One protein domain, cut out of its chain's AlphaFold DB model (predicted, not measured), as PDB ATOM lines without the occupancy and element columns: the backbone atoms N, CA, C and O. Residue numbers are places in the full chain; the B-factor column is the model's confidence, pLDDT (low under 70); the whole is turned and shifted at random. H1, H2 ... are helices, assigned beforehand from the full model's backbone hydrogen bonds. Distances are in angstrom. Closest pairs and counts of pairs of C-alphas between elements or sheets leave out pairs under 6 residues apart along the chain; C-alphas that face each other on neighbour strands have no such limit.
ATOM      1  N   SER A   2      31.396 -61.692  32.348       51.97
ATOM      2  CA  SER A   2      30.481 -60.948  31.454       51.97
ATOM      3  C   SER A   2      30.172 -59.525  31.940       51.97
ATOM      4  O   SER A   2      29.949 -58.655  31.115       51.97
ATOM      5  N   SER A   3      30.219 -59.280  33.255       58.25
ATOM      6  CA  SER A   3      29.882 -57.977  33.857       58.25
ATOM      7  C   SER A   3      30.869 -56.864  33.487       58.25
ATOM      8  O   SER A   3      30.436 -55.779  33.127       58.25
ATOM      9  N   GLU A   4      32.176 -57.148  33.513       59.59
ATOM     10  CA  GLU A   4      33.235 -56.170  33.188       59.59
ATOM     11  C   GLU A   4      33.227 -55.778  31.701       59.59
ATOM     12  O   GLU A   4      33.430 -54.628  31.339       59.59
ATOM     13  N   ARG A   5      32.906 -56.723  30.807       62.06
ATOM     14  CA  ARG A   5      32.777 -56.426  29.371       62.06
ATOM     15  C   ARG A   5      31.573 -55.546  29.054       62.06
ATOM     16  O   ARG A   5      31.620 -54.785  28.096       62.06
ATOM     17  N   THR A   6      30.495 -55.675  29.821       62.38
ATOM     18  CA  THR A   6      29.295 -54.851  29.648       62.38
ATOM     19  C   THR A   6      29.498 -53.443  30.208       62.38
ATOM     20  O   THR A   6      29.014 -52.498  29.594       62.38
ATOM     21  N   SER A   7      30.245 -53.281  31.307       70.56
ATOM     22  CA  SER A   7      30.589 -51.951  31.828       70.56
ATOM     23  C   SER A   7      31.529 -51.191  30.895       70.56
ATOM     24  O   SER A   7      31.274 -50.024  30.617       70.56
ATOM     25  N   ASP A   8      32.553 -51.852  30.346       79.75
ATOM     26  CA  ASP A   8      33.510 -51.208  29.434       79.75
ATOM     27  C   ASP A   8      32.841 -50.719  28.144       79.75
ATOM     28  O   ASP A   8      33.135 -49.635  27.644       79.75
ATOM     29  N   GLU A   9      31.920 -51.514  27.602       85.38
ATOM     30  CA  GLU A   9      31.156 -51.145  26.412       85.38
ATOM     31  C   GLU A   9      30.195 -49.982  26.694       85.38
ATOM     32  O   GLU A   9      30.089 -49.060  25.889       85.38
ATOM     33  N   ALA A  10      29.532 -49.979  27.854       84.69
ATOM     34  CA  ALA A  10      28.637 -48.892  28.241       84.69
ATOM     35  C   ALA A  10      29.392 -47.567  28.459       84.69
ATOM     36  O   ALA A  10      28.932 -46.519  28.004       84.69
ATOM     37  N   VAL A  11      30.577 -47.612  29.081       86.19
ATOM     38  CA  VAL A  11      31.458 -46.443  29.241       86.19
ATOM     39  C   VAL A  11      31.904 -45.905  27.879       86.19
ATOM     40  O   VAL A  11      31.847 -44.697  27.654       86.19
ATOM     41  N   ARG A  12      32.281 -46.776  26.935       86.31
ATOM     42  CA  ARG A  12      32.643 -46.346  25.573       86.31
ATOM     43  C   ARG A  12      31.487 -45.675  24.848       86.31
ATOM     44  O   ARG A  12      31.658 -44.585  24.323       86.31
ATOM     45  N   GLN A  13      30.298 -46.274  24.885       87.62
ATOM     46  CA  GLN A  13      29.114 -45.682  24.256       87.62
ATOM     47  C   GLN A  13      28.755 -44.319  24.853       87.62
ATOM     48  O   GLN A  13      28.278 -43.438  24.136       87.62
ATOM     49  N   LEU A  14      28.977 -44.135  26.156       87.88
ATOM     50  CA  LEU A  14      28.813 -42.852  26.827       87.88
ATOM     51  C   LEU A  14      29.815 -41.809  26.304       87.88
ATOM     52  O   LEU A  14      29.408 -40.695  25.974       87.88
ATOM     53  N   ILE A  15      31.094 -42.178  26.197       87.25
ATOM     54  CA  ILE A  15      32.168 -41.304  25.698       87.25
ATOM     55  C   ILE A  15      31.933 -40.928  24.229       87.25
ATOM     56  O   ILE A  15      31.974 -39.748  23.898       87.25
ATOM     57  N   ASP A  16      31.591 -41.892  23.371       86.06
ATOM     58  CA  ASP A  16      31.351 -41.659  21.940       86.06
ATOM     59  C   ASP A  16      30.201 -40.665  21.701       86.06
ATOM     60  O   ASP A  16      30.269 -39.805  20.822       86.06
ATOM     61  N   ARG A  17      29.127 -40.754  22.502       84.56
ATOM     62  CA  ARG A  17      28.010 -39.794  22.443       84.56
ATOM     63  C   ARG A  17      28.428 -38.404  22.903       84.56
ATOM     64  O   ARG A  17      27.912 -37.410  22.397       84.56
ATOM     65  N   LEU A  18      29.308 -38.346  23.897       88.50
ATOM     66  CA  LEU A  18      29.751 -37.104  24.500       88.50
ATOM     67  C   LEU A  18      30.706 -36.338  23.580       88.50
ATOM     68  O   LEU A  18      30.534 -35.132  23.430       88.50
ATOM     69  N   ASP A  19      31.648 -37.017  22.928       85.50
ATOM     70  CA  ASP A  19      32.671 -36.385  22.085       85.50
ATOM     71  C   ASP A  19      32.051 -35.514  20.976       85.50
ATOM     72  O   ASP A  19      32.366 -34.330  20.841       85.50
ATOM     73  N   ALA A  20      31.032 -36.044  20.289       82.62
ATOM     74  CA  ALA A  20      30.286 -35.309  19.265       82.62
ATOM     75  C   ALA A  20      29.562 -34.057  19.805       82.62
ATOM     76  O   ALA A  20      29.359 -33.085  19.076       82.62
ATOM     77  N   LEU A  21      29.142 -34.068  21.073       87.38
ATOM     78  CA  LEU A  21      28.449 -32.943  21.705       87.38
ATOM     79  C   LEU A  21      29.423 -31.886  22.230       87.38
ATOM     80  O   LEU A  21      29.116 -30.696  22.160       87.38
ATOM     81  N   LEU A  22      30.586 -32.299  22.736       87.25
ATOM     82  CA  LEU A  22      31.606 -31.387  23.253       87.25
ATOM     83  C   LEU A  22      32.141 -30.458  22.161       87.25
ATOM     84  O   LEU A  22      32.282 -29.257  22.411       87.25
ATOM     85  N   GLU A  23      32.369 -30.994  20.957       82.81
ATOM     86  CA  GLU A  23      32.802 -30.212  19.794       82.81
ATOM     87  C   GLU A  23      31.761 -29.140  19.433       82.81
ATOM     88  O   GLU A  23      32.082 -27.955  19.333       82.81
ATOM     89  N   VAL A  24      30.483 -29.525  19.329       85.12
ATOM     90  CA  VAL A  24      29.382 -28.603  18.997       85.12
ATOM     91  C   VAL A  24      29.169 -27.549  20.086       85.12
ATOM     92  O   VAL A  24      28.884 -26.389  19.785       85.12
ATOM     93  N   ALA A  25      29.309 -27.933  21.354       86.69
ATOM     94  CA  ALA A  25      29.151 -27.034  22.492       86.69
ATOM     95  C   ALA A  25      30.359 -26.099  22.703       86.69
ATOM     96  O   ALA A  25      30.270 -25.163  23.501       86.69
ATOM     97  N   GLY A  26      31.482 -26.333  22.013       87.06
ATOM     98  CA  GLY A  26      32.690 -25.508  22.100       87.06
ATOM     99  C   GLY A  26      33.355 -25.518  23.481       87.06
ATOM    100  O   GLY A  26      34.066 -24.569  23.833       87.06
ATOM    101  N   LEU A  27      33.122 -26.562  24.288       89.38
ATOM    102  CA  LEU A  27      33.566 -26.612  25.687       89.38
ATOM    103  C   LEU A  27      35.081 -26.791  25.848       89.38
ATOM    104  O   LEU A  27      35.610 -26.464  26.910       89.38
ATOM    105  N   GLU A  28      35.792 -27.205  24.801       88.31
ATOM    106  CA  GLU A  28      37.262 -27.211  24.749       88.31
ATOM    107  C   GLU A  28      37.856 -25.808  24.981       88.31
ATOM    108  O   GLU A  28      38.924 -25.653  25.566       88.31
ATOM    109  N   SER A  29      37.140 -24.753  24.589       87.44
ATOM    110  CA  SER A  29      37.586 -23.369  24.803       87.44
ATOM    111  C   SER A  29      37.175 -22.789  26.163       87.44
ATOM    112  O   SER A  29      37.561 -21.673  26.510       87.44
ATOM    113  N   SER A  30      36.373 -23.521  26.943       89.75
ATOM    114  CA  SER A  30      35.847 -23.041  28.217       89.75
ATOM    115  C   SER A  30      36.816 -23.330  29.351       89.75
ATOM    116  O   SER A  30      36.916 -24.461  29.821       89.75
ATOM    117  N   ASP A  31      37.415 -22.273  29.890       89.06
ATOM    118  CA  ASP A  31      38.311 -22.322  31.051       89.06
ATOM    119  C   ASP A  31      37.720 -23.028  32.285       89.06
ATOM    120  O   ASP A  31      38.460 -23.435  33.175       89.06
ATOM    121  N   SER A  32      36.392 -23.173  32.362       91.69
ATOM    122  CA  SER A  32      35.692 -23.726  33.527       91.69
ATOM    123  C   SER A  32      34.991 -25.061  33.277       91.69
ATOM    124  O   SER A  32      34.544 -25.677  34.243       91.69
ATOM    125  N   ALA A  33      34.838 -25.508  32.024       92.88
ATOM    126  CA  ALA A  33      33.963 -26.641  31.701       92.88
ATOM    127  C   ALA A  33      34.423 -27.937  32.374       92.88
ATOM    128  O   ALA A  33      33.619 -28.629  33.000       92.88
ATOM    129  N   ARG A  34      35.730 -28.213  32.338       94.19
ATOM    130  CA  ARG A  34      36.313 -29.377  33.006       94.19
ATOM    131  C   ARG A  34      36.078 -29.355  34.515       94.19
ATOM    132  O   ARG A  34      35.650 -30.353  35.088       94.19
ATOM    133  N   ALA A  35      36.348 -28.217  35.154       94.56
ATOM    134  CA  ALA A  35      36.170 -28.068  36.594       94.56
ATOM    135  C   ALA A  35      34.693 -28.216  36.989       94.56
ATOM    136  O   ALA A  35      34.383 -28.886  37.969       94.56
ATOM    137  N   LYS A  36      33.771 -27.654  36.198       95.31
ATOM    138  CA  LYS A  36      32.322 -27.782  36.413       95.31
ATOM    139  C   LYS A  36      31.849 -29.228  36.326       95.31
ATOM    140  O   LYS A  36      31.096 -29.646  37.202       95.31
ATOM    141  N   LEU A  37      32.328 -29.999  35.348       95.75
ATOM    142  CA  LEU A  37      32.007 -31.424  35.265       95.75
ATOM    143  C   LEU A  37      32.552 -32.188  36.477       95.75
ATOM    144  O   LEU A  37      31.812 -32.930  37.114       95.75
ATOM    145  N   ALA A  38      33.806 -31.949  36.862       96.19
ATOM    146  CA  ALA A  38      34.378 -32.562  38.059       96.19
ATOM    147  C   ALA A  38      33.591 -32.214  39.340       96.19
ATOM    148  O   ALA A  38      33.375 -33.085  40.181       96.19
ATOM    149  N   ILE A  39      33.111 -30.971  39.483       96.62
ATOM    150  CA  ILE A  39      32.250 -30.543  40.601       96.62
ATOM    151  C   ILE A  39      30.909 -31.287  40.589       96.62
ATOM    152  O   ILE A  39      30.453 -31.715  41.651       96.62
ATOM    153  N   ALA A  40      30.279 -31.427  39.418       96.69
ATOM    154  CA  ALA A  40      29.015 -32.146  39.269       96.69
ATOM    155  C   ALA A  40      29.172 -33.628  39.649       96.69
ATOM    156  O   ALA A  40      28.392 -34.147  40.444       96.69
ATOM    157  N   LEU A  41      30.248 -34.274  39.189       97.00
ATOM    158  CA  LEU A  41      30.588 -35.655  39.547       97.00
ATOM    159  C   LEU A  41      30.866 -35.808  41.048       97.00
ATOM    160  O   LEU A  41      30.315 -36.702  41.683       97.00
ATOM    161  N   CYS A  42      31.635 -34.896  41.655       96.50
ATOM    162  CA  CYS A  42      31.840 -34.902  43.106       96.50
ATOM    163  C   CYS A  42      30.514 -34.800  43.878       96.50
ATOM    164  O   CYS A  42      30.383 -35.375  44.956       96.50
ATOM    165  N   GLY A  43      29.513 -34.109  43.322       95.50
ATOM    166  CA  GLY A  43      28.167 -34.030  43.890       95.50
ATOM    167  C   GLY A  43      27.461 -35.386  44.026       95.50
ATOM    168  O   GLY A  43      26.637 -35.539  44.924       95.50
ATOM    169  N   ARG A  44      27.817 -36.383  43.204       96.25
ATOM    170  CA  ARG A  44      27.256 -37.749  43.239       96.25
ATOM    171  C   ARG A  44      27.902 -38.653  44.291       96.25
ATOM    172  O   ARG A  44      27.429 -39.749  44.564       96.25
ATOM    173  N   LEU A  45      28.987 -38.209  44.925       93.31
ATOM    174  CA  LEU A  45      29.679 -39.012  45.936       93.31
ATOM    175  C   LEU A  45      28.934 -39.049  47.279       93.31
ATOM    176  O   LEU A  45      29.155 -39.981  48.058       93.31
ATOM    177  N   GLY A  46      28.035 -38.090  47.530       90.81
ATOM    178  CA  GLY A  46      27.246 -38.004  48.761       90.81
ATOM    179  C   GLY A  46      28.137 -37.947  50.003       90.81
ATOM    180  O   GLY A  46      29.120 -37.209  50.031       90.81
ATOM    181  N   ASP A  47      27.837 -38.781  50.999       90.88
ATOM    182  CA  ASP A  47      28.578 -38.844  52.269       90.88
ATOM    183  C   ASP A  47      30.040 -39.306  52.117       90.88
ATOM    184  O   ASP A  47      30.838 -39.128  53.034       90.88
ATOM    185  N   ARG A  48      30.426 -39.873  50.962       90.25
ATOM    186  CA  ARG A  48      31.830 -40.229  50.668       90.25
ATOM    187  C   ARG A  48      32.712 -38.998  50.444       90.25
ATOM    188  O   ARG A  48      33.937 -39.098  50.494       90.25
ATOM    189  N   LEU A  49      32.095 -37.851  50.162       90.88
ATOM    190  CA  LEU A  49      32.758 -36.563  50.056       90.88
ATOM    191  C   LEU A  49      32.621 -35.830  51.395       90.88
ATOM    192  O   LEU A  49      31.692 -35.050  51.592       90.88
ATOM    193  N   ASP A  50      33.550 -36.076  52.314       88.25
ATOM    194  CA  ASP A  50      33.529 -35.527  53.668       88.25
ATOM    195  C   ASP A  50      34.738 -34.622  53.967       88.25
ATOM    196  O   ASP A  50      35.652 -34.443  53.155       88.25
ATOM    197  N   GLY A  51      34.690 -33.967  55.131       91.31
ATOM    198  CA  GLY A  51      35.795 -33.185  55.688       91.31
ATOM    199  C   GLY A  51      36.448 -32.213  54.697       91.31
ATOM    200  O   GLY A  51      35.813 -31.293  54.176       91.31
ATOM    201  N   GLU A  52      37.744 -32.416  54.463       91.25
ATOM    202  CA  GLU A  52      38.562 -31.571  53.588       91.25
ATOM    203  C   GLU A  52      38.159 -31.667  52.110       91.25
ATOM    204  O   GLU A  52      38.206 -30.664  51.400       91.25
ATOM    205  N   ARG A  53      37.701 -32.839  51.650       92.69
ATOM    206  CA  ARG A  53      37.279 -33.054  50.257       92.69
ATOM    207  C   ARG A  53      36.028 -32.247  49.939       92.69
ATOM    208  O   ARG A  53      35.971 -31.561  48.918       92.69
ATOM    209  N   LEU A  54      35.053 -32.261  50.847       95.19
ATOM    210  CA  LEU A  54      33.838 -31.458  50.711       95.19
ATOM    211  C   LEU A  54      34.147 -29.959  50.707       95.19
ATOM    212  O   LEU A  54      33.625 -29.217  49.873       95.19
ATOM    213  N   ALA A  55      35.011 -29.510  51.617       94.50
ATOM    214  CA  ALA A  55      35.413 -28.110  51.694       94.50
ATOM    215  C   ALA A  55      36.138 -27.652  50.414       94.50
ATOM    216  O   ALA A  55      35.826 -26.586  49.877       94.50
ATOM    217  N   ALA A  56      37.025 -28.489  49.871       94.06
ATOM    218  CA  ALA A  56      37.703 -28.253  48.603       94.06
ATOM    219  C   ALA A  56      36.732 -28.142  47.416       94.06
ATOM    220  O   ALA A  56      36.806 -27.180  46.648       94.06
ATOM    221  N   VAL A  57      35.779 -29.071  47.283       95.12
ATOM    222  CA  VAL A  57      34.770 -29.030  46.206       95.12
ATOM    223  C   VAL A  57      33.854 -27.815  46.343       95.12
ATOM    224  O   VAL A  57      33.511 -27.188  45.340       95.12
ATOM    225  N   ASN A  58      33.485 -27.427  47.564       95.19
ATOM    226  CA  ASN A  58      32.695 -26.217  47.791       95.19
ATOM    227  C   ASN A  58      33.465 -24.952  47.392       95.19
ATOM    228  O   ASN A  58      32.898 -24.089  46.726       95.19
ATOM    229  N   ALA A  59      34.760 -24.870  47.708       94.88
ATOM    230  CA  ALA A  59      35.604 -23.760  47.273       94.88
ATOM    231  C   ALA A  59      35.773 -23.716  45.744       94.88
ATOM    232  O   ALA A  59      35.738 -22.638  45.150       94.88
ATOM    233  N   ALA A  60      35.902 -24.879  45.095       94.44
ATOM    234  CA  ALA A  60      35.902 -24.991  43.639       94.44
ATOM    235  C   ALA A  60      34.576 -24.509  43.031       94.44
ATOM    236  O   ALA A  60      34.581 -23.724  42.083       94.44
ATOM    237  N   ARG A  61      33.436 -24.929  43.595       94.62
ATOM    238  CA  ARG A  61      32.100 -24.494  43.160       94.62
ATOM    239  C   ARG A  61      31.928 -22.988  43.305       94.62
ATOM    240  O   ARG A  61      31.486 -22.332  42.362       94.62
ATOM    241  N   ASP A  62      32.303 -22.435  44.451       93.81
ATOM    242  CA  ASP A  62      32.240 -20.998  44.697       93.81
ATOM    243  C   ASP A  62      33.044 -20.218  43.655       93.81
ATOM    244  O   ASP A  62      32.545 -19.227  43.121       93.81
ATOM    245  N   PHE A  63      34.234 -20.695  43.291       94.12
ATOM    246  CA  PHE A  63      35.087 -20.042  42.303       94.12
ATOM    247  C   PHE A  63      34.557 -20.185  40.871       94.12
ATOM    248  O   PHE A  63      34.303 -19.180  40.206       94.12
ATOM    249  N   TRP A  64      34.345 -21.417  40.404       93.06
ATOM    250  CA  TRP A  64      34.040 -21.717  39.001       93.06
ATOM    251  C   TRP A  64      32.587 -21.471  38.600       93.06
ATOM    252  O   TRP A  64      32.306 -21.232  37.423       93.06
ATOM    253  N   VAL A  65      31.657 -21.557  39.553       87.50
ATOM    254  CA  VAL A  65      30.218 -21.399  39.298       87.50
ATOM    255  C   VAL A  65      29.719 -20.048  39.798       87.50
ATOM    256  O   VAL A  65      28.919 -19.414  39.118       87.50
ATOM    257  N   MET A  66      30.196 -19.585  40.960       86.81
ATOM    258  CA  MET A  66      29.684 -18.364  41.600       86.81
ATOM    259  C   MET A  66      30.633 -17.158  41.516       86.81
ATOM    260  O   MET A  66      30.264 -16.071  41.959       86.81
ATOM    261  N   GLY A  67      31.843 -17.320  40.964       86.06
ATOM    262  CA  GLY A  67      32.831 -16.243  40.824       86.06
ATOM    263  C   GLY A  67      33.449 -15.760  42.144       86.06
ATOM    264  O   GLY A  67      33.972 -14.648  42.207       86.06
ATOM    265  N   ARG A  68      33.383 -16.557  43.219       88.06
ATOM    266  CA  ARG A  68      33.901 -16.229  44.558       88.06
ATOM    267  C   ARG A  68      35.185 -17.000  44.858       88.06
ATOM    268  O   ARG A  68      35.182 -18.217  44.949       88.06
ATOM    269  N   ALA A  69      36.286 -16.287  45.088       82.88
ATOM    270  CA  ALA A  69      37.611 -16.898  45.250       82.88
ATOM    271  C   ALA A  69      38.072 -17.115  46.707       82.88
ATOM    272  O   ALA A  69      39.232 -17.464  46.918       82.88
ATOM    273  N   ALA A  70      37.207 -16.891  47.704       82.31
ATOM    274  CA  ALA A  70      37.598 -16.708  49.109       82.31
ATOM    275  C   ALA A  70      38.494 -17.827  49.677       82.31
ATOM    276  O   ALA A  70      39.470 -17.530  50.361       82.31
ATOM    277  N   GLU A  71      38.206 -19.092  49.358       88.62
ATOM    278  CA  GLU A  71      39.015 -20.232  49.812       88.62
ATOM    279  C   GLU A  71      39.680 -21.025  48.680       88.62
ATOM    280  O   GLU A  71      40.426 -21.967  48.947       88.62
ATOM    281  N   TYR A  72      39.464 -20.642  47.420       89.12
ATOM    282  CA  TYR A  72      39.933 -21.417  46.271       89.12
ATOM    283  C   TYR A  72      41.451 -21.615  46.287       89.12
ATOM    284  O   TYR A  72      41.934 -22.740  46.242       89.12
ATOM    285  N   ASN A  73      42.214 -20.529  46.444       87.94
ATOM    286  CA  ASN A  73      43.680 -20.587  46.427       87.94
ATOM    287  C   ASN A  73      44.261 -21.391  47.599       87.94
ATOM    288  O   ASN A  73      45.300 -22.030  47.452       87.94
ATOM    289  N   LYS A  74      43.587 -21.379  48.755       90.50
ATOM    290  CA  LYS A  74      43.968 -22.179  49.924       90.50
ATOM    291  C   LYS A  74      43.825 -23.665  49.605       90.50
ATOM    292  O   LYS A  74      44.790 -24.408  49.757       90.50
ATOM    293  N   TRP A  75      42.651 -24.090  49.137       91.00
ATOM    294  CA  TRP A  75      42.394 -25.499  48.829       91.00
ATOM    295  C   TRP A  75      43.191 -25.991  47.624       91.00
ATOM    296  O   TRP A  75      43.719 -27.100  47.664       91.00
ATOM    297  N   LEU A  76      43.378 -25.136  46.617       87.75
ATOM    298  CA  LEU A  76      44.288 -25.383  45.505       87.75
ATOM    299  C   LEU A  76      45.699 -25.697  46.010       87.75
ATOM    300  O   LEU A  76      46.291 -26.688  45.600       87.75
ATOM    301  N   HIS A  77      46.222 -24.876  46.924       86.69
ATOM    302  CA  HIS A  77      47.539 -25.091  47.509       86.69
ATOM    303  C   HIS A  77      47.604 -26.399  48.304       86.69
ATOM    304  O   HIS A  77      48.516 -27.186  48.076       86.69
ATOM    305  N   VAL A  78      46.625 -26.679  49.169       85.69
ATOM    306  CA  VAL A  78      46.578 -27.920  49.969       85.69
ATOM    307  C   VAL A  78      46.611 -29.166  49.076       85.69
ATOM    308  O   VAL A  78      47.461 -30.033  49.269       85.69
ATOM    309  N   PHE A  79      45.752 -29.229  48.053       78.94
ATOM    310  CA  PHE A  79      45.658 -30.385  47.151       78.94
ATOM    311  C   PHE A  79      46.795 -30.471  46.123       78.94
ATOM    312  O   PHE A  79      47.000 -31.519  45.513       78.94
ATOM    313  N   TRP A  80      47.540 -29.388  45.891       77.62
ATOM    314  CA  TRP A  80      48.727 -29.408  45.030       77.62
ATOM    315  C   TRP A  80      50.011 -29.709  45.802       77.62
ATOM    316  O   TRP A  80      50.914 -30.344  45.260       77.62
ATOM    317  N   SER A  81      50.099 -29.274  47.057       75.81
ATOM    318  CA  SER A  81      51.246 -29.514  47.935       75.81
ATOM    319  C   SER A  81      51.228 -30.894  48.584       75.81
ATOM    320  O   SER A  81      52.285 -31.360  49.003       75.81
ATOM    321  N   SER A  82      50.081 -31.579  48.622       65.56
ATOM    322  CA  SER A  82      49.984 -32.963  49.101       65.56
ATOM    323  C   SER A  82      50.718 -33.982  48.213       65.56
ATOM    324  O   SER A  82      50.916 -35.111  48.648       65.56
ATOM    325  N   GLY A  83      51.203 -33.577  47.029       50.47
ATOM    326  CA  GLY A  83      52.502 -33.984  46.466       50.47
ATOM    327  C   GLY A  83      52.796 -35.471  46.220       50.47
ATOM    328  O   GLY A  83      53.928 -35.795  45.868       50.47
ATOM    329  N   GLY A  84      51.837 -36.380  46.389       56.03
ATOM    330  CA  GLY A  84      51.968 -37.770  45.955       56.03
ATOM    331  C   GLY A  84      51.909 -37.880  44.431       56.03
ATOM    332  O   GLY A  84      51.319 -37.030  43.758       56.03
ATOM    333  N   GLU A  85      52.502 -38.934  43.860       62.47
ATOM    334  CA  GLU A  85      52.248 -39.276  42.457       62.47
ATOM    335  C   GLU A  85      50.733 -39.341  42.248       62.47
ATOM    336  O   GLU A  85      50.047 -40.082  42.942       62.47
ATOM    337  N   ARG A  86      50.192 -38.567  41.297       63.03
ATOM    338  CA  ARG A  86      48.734 -38.448  41.081       63.03
ATOM    339  C   ARG A  86      48.026 -39.796  40.929       63.03
ATOM    340  O   ARG A  86      46.858 -39.904  41.266       63.03
ATOM    341  N   ARG A  87      48.742 -40.816  40.445       60.75
ATOM    342  CA  ARG A  87      48.259 -42.199  40.290       60.75
ATOM    343  C   ARG A  87      48.056 -42.941  41.615       60.75
ATOM    344  O   ARG A  87      47.354 -43.941  41.629       60.75
ATOM    345  N   LEU A  88      48.685 -42.479  42.693       66.25
ATOM    346  CA  LEU A  88      48.590 -43.053  44.037       66.25
ATOM    347  C   LEU A  88      47.486 -42.402  44.879       66.25
ATOM    348  O   LEU A  88      47.200 -42.889  45.969       66.25
ATOM    349  N   LEU A  89      46.890 -41.303  44.404       72.31
ATOM    350  CA  LEU A  89      45.719 -40.706  45.043       72.31
ATOM    351  C   LEU A  89      44.513 -41.625  44.872       72.31
ATOM    352  O   LEU A  89      44.366 -42.253  43.825       72.31
ATOM    353  N   ASP A  90      43.637 -41.660  45.871       86.94
ATOM    354  CA  ASP A  90      42.329 -42.302  45.757       86.94
ATOM    355  C   ASP A  90      41.503 -41.641  44.625       86.94
ATOM    356  O   ASP A  90      41.644 -40.430  44.409       86.94
ATOM    357  N   PRO A  91      40.658 -42.385  43.883       89.75
ATOM    358  CA  PRO A  91      39.831 -41.827  42.808       89.75
ATOM    359  C   PRO A  91      39.010 -40.591  43.211       89.75
ATOM    360  O   PRO A  91      38.913 -39.633  42.441       89.75
ATOM    361  N   ILE A  92      38.491 -40.547  44.445       92.38
ATOM    362  CA  ILE A  92      37.763 -39.380  44.962       92.38
ATOM    363  C   ILE A  92      38.684 -38.159  45.019       92.38
ATOM    364  O   ILE A  92      38.312 -37.076  44.568       92.38
ATOM    365  N   ASP A  93      39.910 -38.324  45.518       90.44
ATOM    366  CA  ASP A  93      40.879 -37.230  45.606       90.44
ATOM    367  C   ASP A  93      41.291 -36.720  44.218       90.44
ATOM    368  O   ASP A  93      41.520 -35.520  44.045       90.44
ATOM    369  N   ARG A  94      41.327 -37.593  43.201       90.25
ATOM    370  CA  ARG A  94      41.601 -37.199  41.807       90.25
ATOM    371  C   ARG A  94      40.461 -36.374  41.205       90.25
ATOM    372  O   ARG A  94      40.735 -35.383  40.519       90.25
ATOM    373  N   LEU A  95      39.204 -36.704  41.508       92.69
ATOM    374  CA  LEU A  95      38.044 -35.891  41.116       92.69
ATOM    375  C   LEU A  95      38.036 -34.527  41.816       92.69
ATOM    376  O   LEU A  95      37.871 -33.499  41.153       92.69
ATOM    377  N   VAL A  96      38.293 -34.491  43.128       93.12
ATOM    378  CA  VAL A  96      38.404 -33.239  43.901       93.12
ATOM    379  C   VAL A  96      39.528 -32.365  43.345       93.12
ATOM    380  O   VAL A  96      39.361 -31.156  43.160       93.12
ATOM    381  N   TRP A  97      40.661 -32.975  42.998       90.38
ATOM    382  CA  TRP A  97      41.766 -32.276  42.355       90.38
ATOM    383  C   TRP A  97      41.363 -31.696  40.993       90.38
ATOM    384  O   TRP A  97      41.738 -30.567  40.680       90.38
ATOM    385  N   CYS A  98      40.566 -32.418  40.199       91.62
ATOM    386  CA  CYS A  98      40.038 -31.910  38.931       91.62
ATOM    387  C   CYS A  98      39.050 -30.750  39.108       91.62
ATOM    388  O   CYS A  98      39.053 -29.837  38.287       91.62
ATOM    389  N   ALA A  99      38.255 -30.741  40.180       93.62
ATOM    390  CA  ALA A  99      37.387 -29.612  40.521       93.62
ATOM    391  C   ALA A  99      38.198 -28.345  40.855       93.62
ATOM    392  O   ALA A  99      37.807 -27.233  40.501       93.62
ATOM    393  N   LEU A 100      39.360 -28.511  41.493       90.56
ATOM    394  CA  LEU A 100      40.315 -27.438  41.788       90.56
ATOM    395  C   LEU A 100      41.318 -27.177  40.653       90.56
ATOM    396  O   LEU A 100      42.199 -26.334  40.801       90.56
ATOM    397  N   ALA A 101      41.271 -27.913  39.542       81.50
ATOM    398  CA  ALA A 101      42.312 -27.817  38.528       81.50
ATOM    399  C   ALA A 101      42.369 -26.419  37.902       81.50
ATOM    400  O   ALA A 101      41.423 -25.636  37.940       81.50
ATOM    401  N   ARG A 102      43.521 -26.102  37.306       76.12
ATOM    402  CA  ARG A 102      43.695 -24.868  36.538       76.12
ATOM    403  C   ARG A 102      42.666 -24.745  35.407       76.12
ATOM    404  O   ARG A 102      42.169 -25.778  34.959       76.12
ATOM    405  N   PRO A 103      42.449 -23.509  34.904       80.25
ATOM    406  CA  PRO A 103      41.644 -23.274  33.717       80.25
ATOM    407  C   PRO A 103      41.942 -24.288  32.615       80.25
ATOM    408  O   PRO A 103      43.115 -24.528  32.304       80.25
ATOM    409  N   GLY A 104      40.892 -24.891  32.072       82.44
ATOM    410  CA  GLY A 104      41.018 -25.908  31.044       82.44
ATOM    411  C   GLY A 104      39.676 -26.315  30.458       82.44
ATOM    412  O   GLY A 104      38.697 -26.508  31.184       82.44
ATOM    413  N   GLY A 105      39.689 -26.470  29.139       89.06
ATOM    414  CA  GLY A 105      38.585 -26.983  28.352       89.06
ATOM    415  C   GLY A 105      38.152 -28.390  28.718       89.06
ATOM    416  O   GLY A 105      38.890 -29.152  29.349       89.06
ATOM    417  N   LEU A 106      36.948 -28.724  28.270       90.62
ATOM    418  CA  LEU A 106      36.417 -30.078  28.274       90.62
ATOM    419  C   LEU A 106      36.380 -30.599  26.831       90.62
ATOM    420  O   LEU A 106      35.430 -30.322  26.102       90.62
ATOM    421  N   ASP A 107      37.437 -31.309  26.441       90.44
ATOM    422  CA  ASP A 107      37.516 -32.111  25.217       90.44
ATOM    423  C   ASP A 107      37.169 -33.584  25.512       90.44
ATOM    424  O   ASP A 107      36.983 -33.969  26.674       90.44
ATOM    425  N   GLY A 108      37.078 -34.418  24.470       88.75
ATOM    426  CA  GLY A 108      36.774 -35.845  24.613       88.75
ATOM    427  C   GLY A 108      37.737 -36.572  25.552       88.75
ATOM    428  O   GLY A 108      37.309 -37.367  26.385       88.75
ATOM    429  N   TYR A 109      39.027 -36.225  25.509       88.94
ATOM    430  CA  TYR A 109      40.043 -36.820  26.377       88.94
ATOM    431  C   TYR A 109      39.842 -36.457  27.857       88.94
ATOM    432  O   TYR A 109      39.898 -37.320  28.735       88.94
ATOM    433  N   ALA A 110      39.603 -35.181  28.168       91.06
ATOM    434  CA  ALA A 110      39.343 -34.723  29.529       91.06
ATOM    435  C   ALA A 110      38.026 -35.289  30.069       91.06
ATOM    436  O   ALA A 110      37.932 -35.586  31.263       91.06
ATOM    437  N   ALA A 111      37.025 -35.439  29.206       91.69
ATOM    438  CA  ALA A 111      35.749 -36.025  29.562       91.69
ATOM    439  C   ALA A 111      35.855 -37.529  29.837       91.69
ATOM    440  O   ALA A 111      35.411 -37.973  30.894       91.69
ATOM    441  N   GLU A 112      36.508 -38.290  28.954       92.62
ATOM    442  CA  GLU A 112      36.826 -39.707  29.167       92.62
ATOM    443  C   GLU A 112      37.577 -39.896  30.484       92.62
ATOM    444  O   GLU A 112      37.179 -40.715  31.312       92.62
ATOM    445  N   TYR A 113      38.610 -39.084  30.723       91.62
ATOM    446  CA  TYR A 113      39.359 -39.123  31.971       91.62
ATOM    447  C   TYR A 113      38.441 -38.941  33.190       91.62
ATOM    448  O   TYR A 113      38.468 -39.759  34.103       91.62
ATOM    449  N   LEU A 114      37.588 -37.914  33.207       94.00
ATOM    450  CA  LEU A 114      36.678 -37.657  34.329       94.00
ATOM    451  C   LEU A 114      35.633 -38.764  34.528       94.00
ATOM    452  O   LEU A 114      35.302 -39.076  35.670       94.00
ATOM    453  N   ILE A 115      35.132 -39.359  33.444       94.25
ATOM    454  CA  ILE A 115      34.177 -40.473  33.497       94.25
ATOM    455  C   ILE A 115      34.836 -41.708  34.111       94.25
ATOM    456  O   ILE A 115      34.258 -42.322  35.005       94.25
ATOM    457  N   LEU A 116      36.052 -42.057  33.682       92.38
ATOM    458  CA  LEU A 116      36.785 -43.197  34.236       92.38
ATOM    459  C   LEU A 116      37.081 -42.999  35.727       92.38
ATOM    460  O   LEU A 116      36.860 -43.906  36.524       92.38
ATOM    461  N   GLU A 117      37.490 -41.794  36.123       93.38
ATOM    462  CA  GLU A 117      37.720 -41.457  37.532       93.38
ATOM    463  C   GLU A 117      36.432 -41.508  38.371       93.38
ATOM    464  O   GLU A 117      36.451 -41.935  39.525       93.38
ATOM    465  N   ALA A 118      35.292 -41.116  37.794       94.62
ATOM    466  CA  ALA A 118      33.979 -41.244  38.422       94.62
ATOM    467  C   ALA A 118      33.567 -42.706  38.622       94.62
ATOM    468  O   ALA A 118      33.116 -43.070  39.711       94.62
ATOM    469  N   CYS A 119      33.773 -43.552  37.610       93.56
ATOM    470  CA  CYS A 119      33.553 -44.991  37.716       93.56
ATOM    471  C   CYS A 119      34.442 -45.613  38.804       93.56
ATOM    472  O   CYS A 119      33.938 -46.346  39.655       93.56
ATOM    473  N   ASP A 120      35.734 -45.271  38.835       92.12
ATOM    474  CA  ASP A 120      36.685 -45.751  39.847       92.12
ATOM    475  C   ASP A 120      36.323 -45.271  41.264       92.12
ATOM    476  O   ASP A 120      36.527 -45.991  42.242       92.12
ATOM    477  N   ALA A 121      35.738 -44.076  41.390       92.44
ATOM    478  CA  ALA A 121      35.192 -43.559  42.646       92.44
ATOM    479  C   ALA A 121      33.852 -44.216  43.045       92.44
ATOM    480  O   ALA A 121      33.302 -43.926  44.114       92.44
ATOM    481  N   GLY A 122      33.321 -45.110  42.207       93.44
ATOM    482  CA  GLY A 122      32.077 -45.836  42.426       93.44
ATOM    483  C   GLY A 122      30.832 -44.979  42.208       93.44
ATOM    484  O   GLY A 122      29.884 -45.098  42.987       93.44
ATOM    485  N   ILE A 123      30.855 -44.072  41.231       95.12
ATOM    486  CA  ILE A 123      29.671 -43.359  40.734       95.12
ATOM    487  C   ILE A 123      29.048 -44.204  39.614       95.12
ATOM    488  O   ILE A 123      29.757 -44.687  38.730       95.12
ATOM    489  N   GLY A 124      27.731 -44.415  39.660       93.00
ATOM    490  CA  GLY A 124      27.020 -45.177  38.632       93.00
ATOM    491  C   GLY A 124      26.942 -44.432  37.296       93.00
ATOM    492  O   GLY A 124      26.941 -43.204  37.261       93.00
ATOM    493  N   LEU A 125      26.821 -45.166  36.184       92.44
ATOM    494  CA  LEU A 125      26.699 -44.558  34.849       92.44
ATOM    495  C   LEU A 125      25.484 -43.631  34.730       92.44
ATOM    496  O   LEU A 125      25.607 -42.579  34.111       92.44
ATOM    497  N   ASP A 126      24.364 -43.966  35.371       93.06
ATOM    498  CA  ASP A 126      23.165 -43.117  35.395       93.06
ATOM    499  C   ASP A 126      23.458 -41.774  36.090       93.06
ATOM    500  O   ASP A 126      23.132 -40.706  35.577       93.06
ATOM    501  N   GLU A 127      24.172 -41.799  37.218       95.19
ATOM    502  CA  GLU A 127      24.564 -40.594  37.961       95.19
ATOM    503  C   GLU A 127      25.596 -39.747  37.194       95.19
ATOM    504  O   GLU A 127      25.588 -38.513  37.275       95.19
ATOM    505  N   ILE A 128      26.485 -40.400  36.431       95.88
ATOM    506  CA  ILE A 128      27.428 -39.740  35.516       95.88
ATOM    507  C   ILE A 128      26.662 -39.084  34.359       95.88
ATOM    508  O   ILE A 128      26.924 -37.927  34.038       95.88
ATOM    509  N   SER A 129      25.697 -39.791  33.770       94.00
ATOM    510  CA  SER A 129      24.804 -39.306  32.708       94.00
ATOM    511  C   SER A 129      24.046 -38.050  33.164       94.00
ATOM    512  O   SER A 129      24.037 -37.027  32.476       94.00
ATOM    513  N   GLU A 130      23.514 -38.052  34.388       94.69
ATOM    514  CA  GLU A 130      22.890 -36.869  34.992       94.69
ATOM    515  C   GLU A 130      23.880 -35.709  35.191       94.69
ATOM    516  O   GLU A 130      23.564 -34.563  34.870       94.69
ATOM    517  N   ALA A 131      25.089 -35.977  35.694       95.56
ATOM    518  CA  ALA A 131      26.118 -34.946  35.862       95.56
ATOM    519  C   ALA A 131      26.559 -34.325  34.522       95.56
ATOM    520  O   ALA A 131      26.820 -33.123  34.452       95.56
ATOM    521  N   LEU A 132      26.609 -35.120  33.449       93.81
ATOM    522  CA  LEU A 132      26.886 -34.632  32.098       93.81
ATOM    523  C   LEU A 132      25.763 -33.724  31.591       93.81
ATOM    524  O   LEU A 132      26.058 -32.654  31.061       93.81
ATOM    525  N   ALA A 133      24.498 -34.087  31.814       93.31
ATOM    526  CA  ALA A 133      23.346 -33.272  31.415       93.31
ATOM    527  C   ALA A 133      23.310 -31.890  32.096       93.31
ATOM    528  O   ALA A 133      22.803 -30.928  31.522       93.31
ATOM    529  N   GLU A 134      23.873 -31.765  33.301       92.81
ATOM    530  CA  GLU A 134      23.978 -30.482  34.012       92.81
ATOM    531  C   GLU A 134      25.022 -29.530  33.408       92.81
ATOM    532  O   GLU A 134      24.903 -28.310  33.548       92.81
ATOM    533  N   VAL A 135      26.061 -30.069  32.763       91.38
ATOM    534  CA  VAL A 135      27.252 -29.297  32.367       91.38
ATOM    535  C   VAL A 135      27.402 -29.170  30.855       91.38
ATOM    536  O   VAL A 135      27.925 -28.159  30.386       91.38
TER     537      VAL A 135
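Overview. This is residues 2 to 135 of the 142 residues of an uncharacterized protein of Stenotrophomonas sp. YAU14A_MKIMI4_1 (UniProt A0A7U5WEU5). A compact helical body is built round H2, a short helix in the middle with H3, H5, H6 and H7 packed about it. The long first helix, H1, packs on H6 at one end of the longest axis, and H4 packs on H3 at the other. The printed part has 134 residues with seven named helices, H1 to H7 in chain order, and no named strand; the class is all helix, and the helix packing is mostly crossed. The radius of gyration of the C-alphas is 14.4 A, and the C-alphas span 44 by 32 by 26 A.

Arrangement. H1, residues 3 to 25, touches H6, residues 108 to 120, closest at the C-alphas of Asp 19 and Gly 108, 4.8 A apart; they run opposite ways at a tilt of 35.1 degrees, only just steep. H2, residues 33 to 43, is apart from H1. H2 and H3, residues 51 to 64, form a helical hairpin, with the closest C-alphas, those of Ile 39 and Val 57, 6.3 A apart. H4, residues 72 to 81, touches H3 at a steep tilt of 52 degrees, opposite ways, the C-alphas of Ala 59 and Tyr 72 coming closest at 5.0 A. H5, residues 91 to 99, touches H2 with 17 pairs of C-alphas within 8 A, the closest those of Ala 35 and Ala 99 at 4.4 A. H5 and H6 form a helical hairpin, closest at the C-alphas of Pro 91 and Glu 117, 5.7 A. H6 touches H2 at a shallow tilt of 13 degrees, the same way, closest at the C-alphas of Leu 41 and Ala 118, 6.6 A. H7, residues 125 to 135, touches H2 at a steep tilt of 46 degrees, opposite ways, with the C-alphas of Ala 40 and Ala 131 closest at 5.3 A. In H2, H3, H4, H5 and H6 every O i to N i+4 pair is within hydrogen-bond range; in H1 16 of 19 are, and in H7 6 of 7.

Along the chain. H1 begins at C-alpha 3, (29.882, -57.977, 33.857), and is 33.0 A long. H3 measures 20.3 A and H6 18.2 A from first to last C-alpha. H2 begins at C-alpha 33, (33.963, -26.641, 31.701), and H7 ends at C-alpha 135, (27.252, -29.297, 32.367).

Size, cuts and confidence. The two C-alphas farthest apart, those of Ser 2 and Ala 70, are 48.2 A from each other. The printed part has no cut. The link from H6 to H7 is tight, the other links are short, and none is long. The mean pLDDT of the printed part is 87.2; residues 2 to 6, of which 3 to 6 belong to H1, and residues 82 to 88 are under 70.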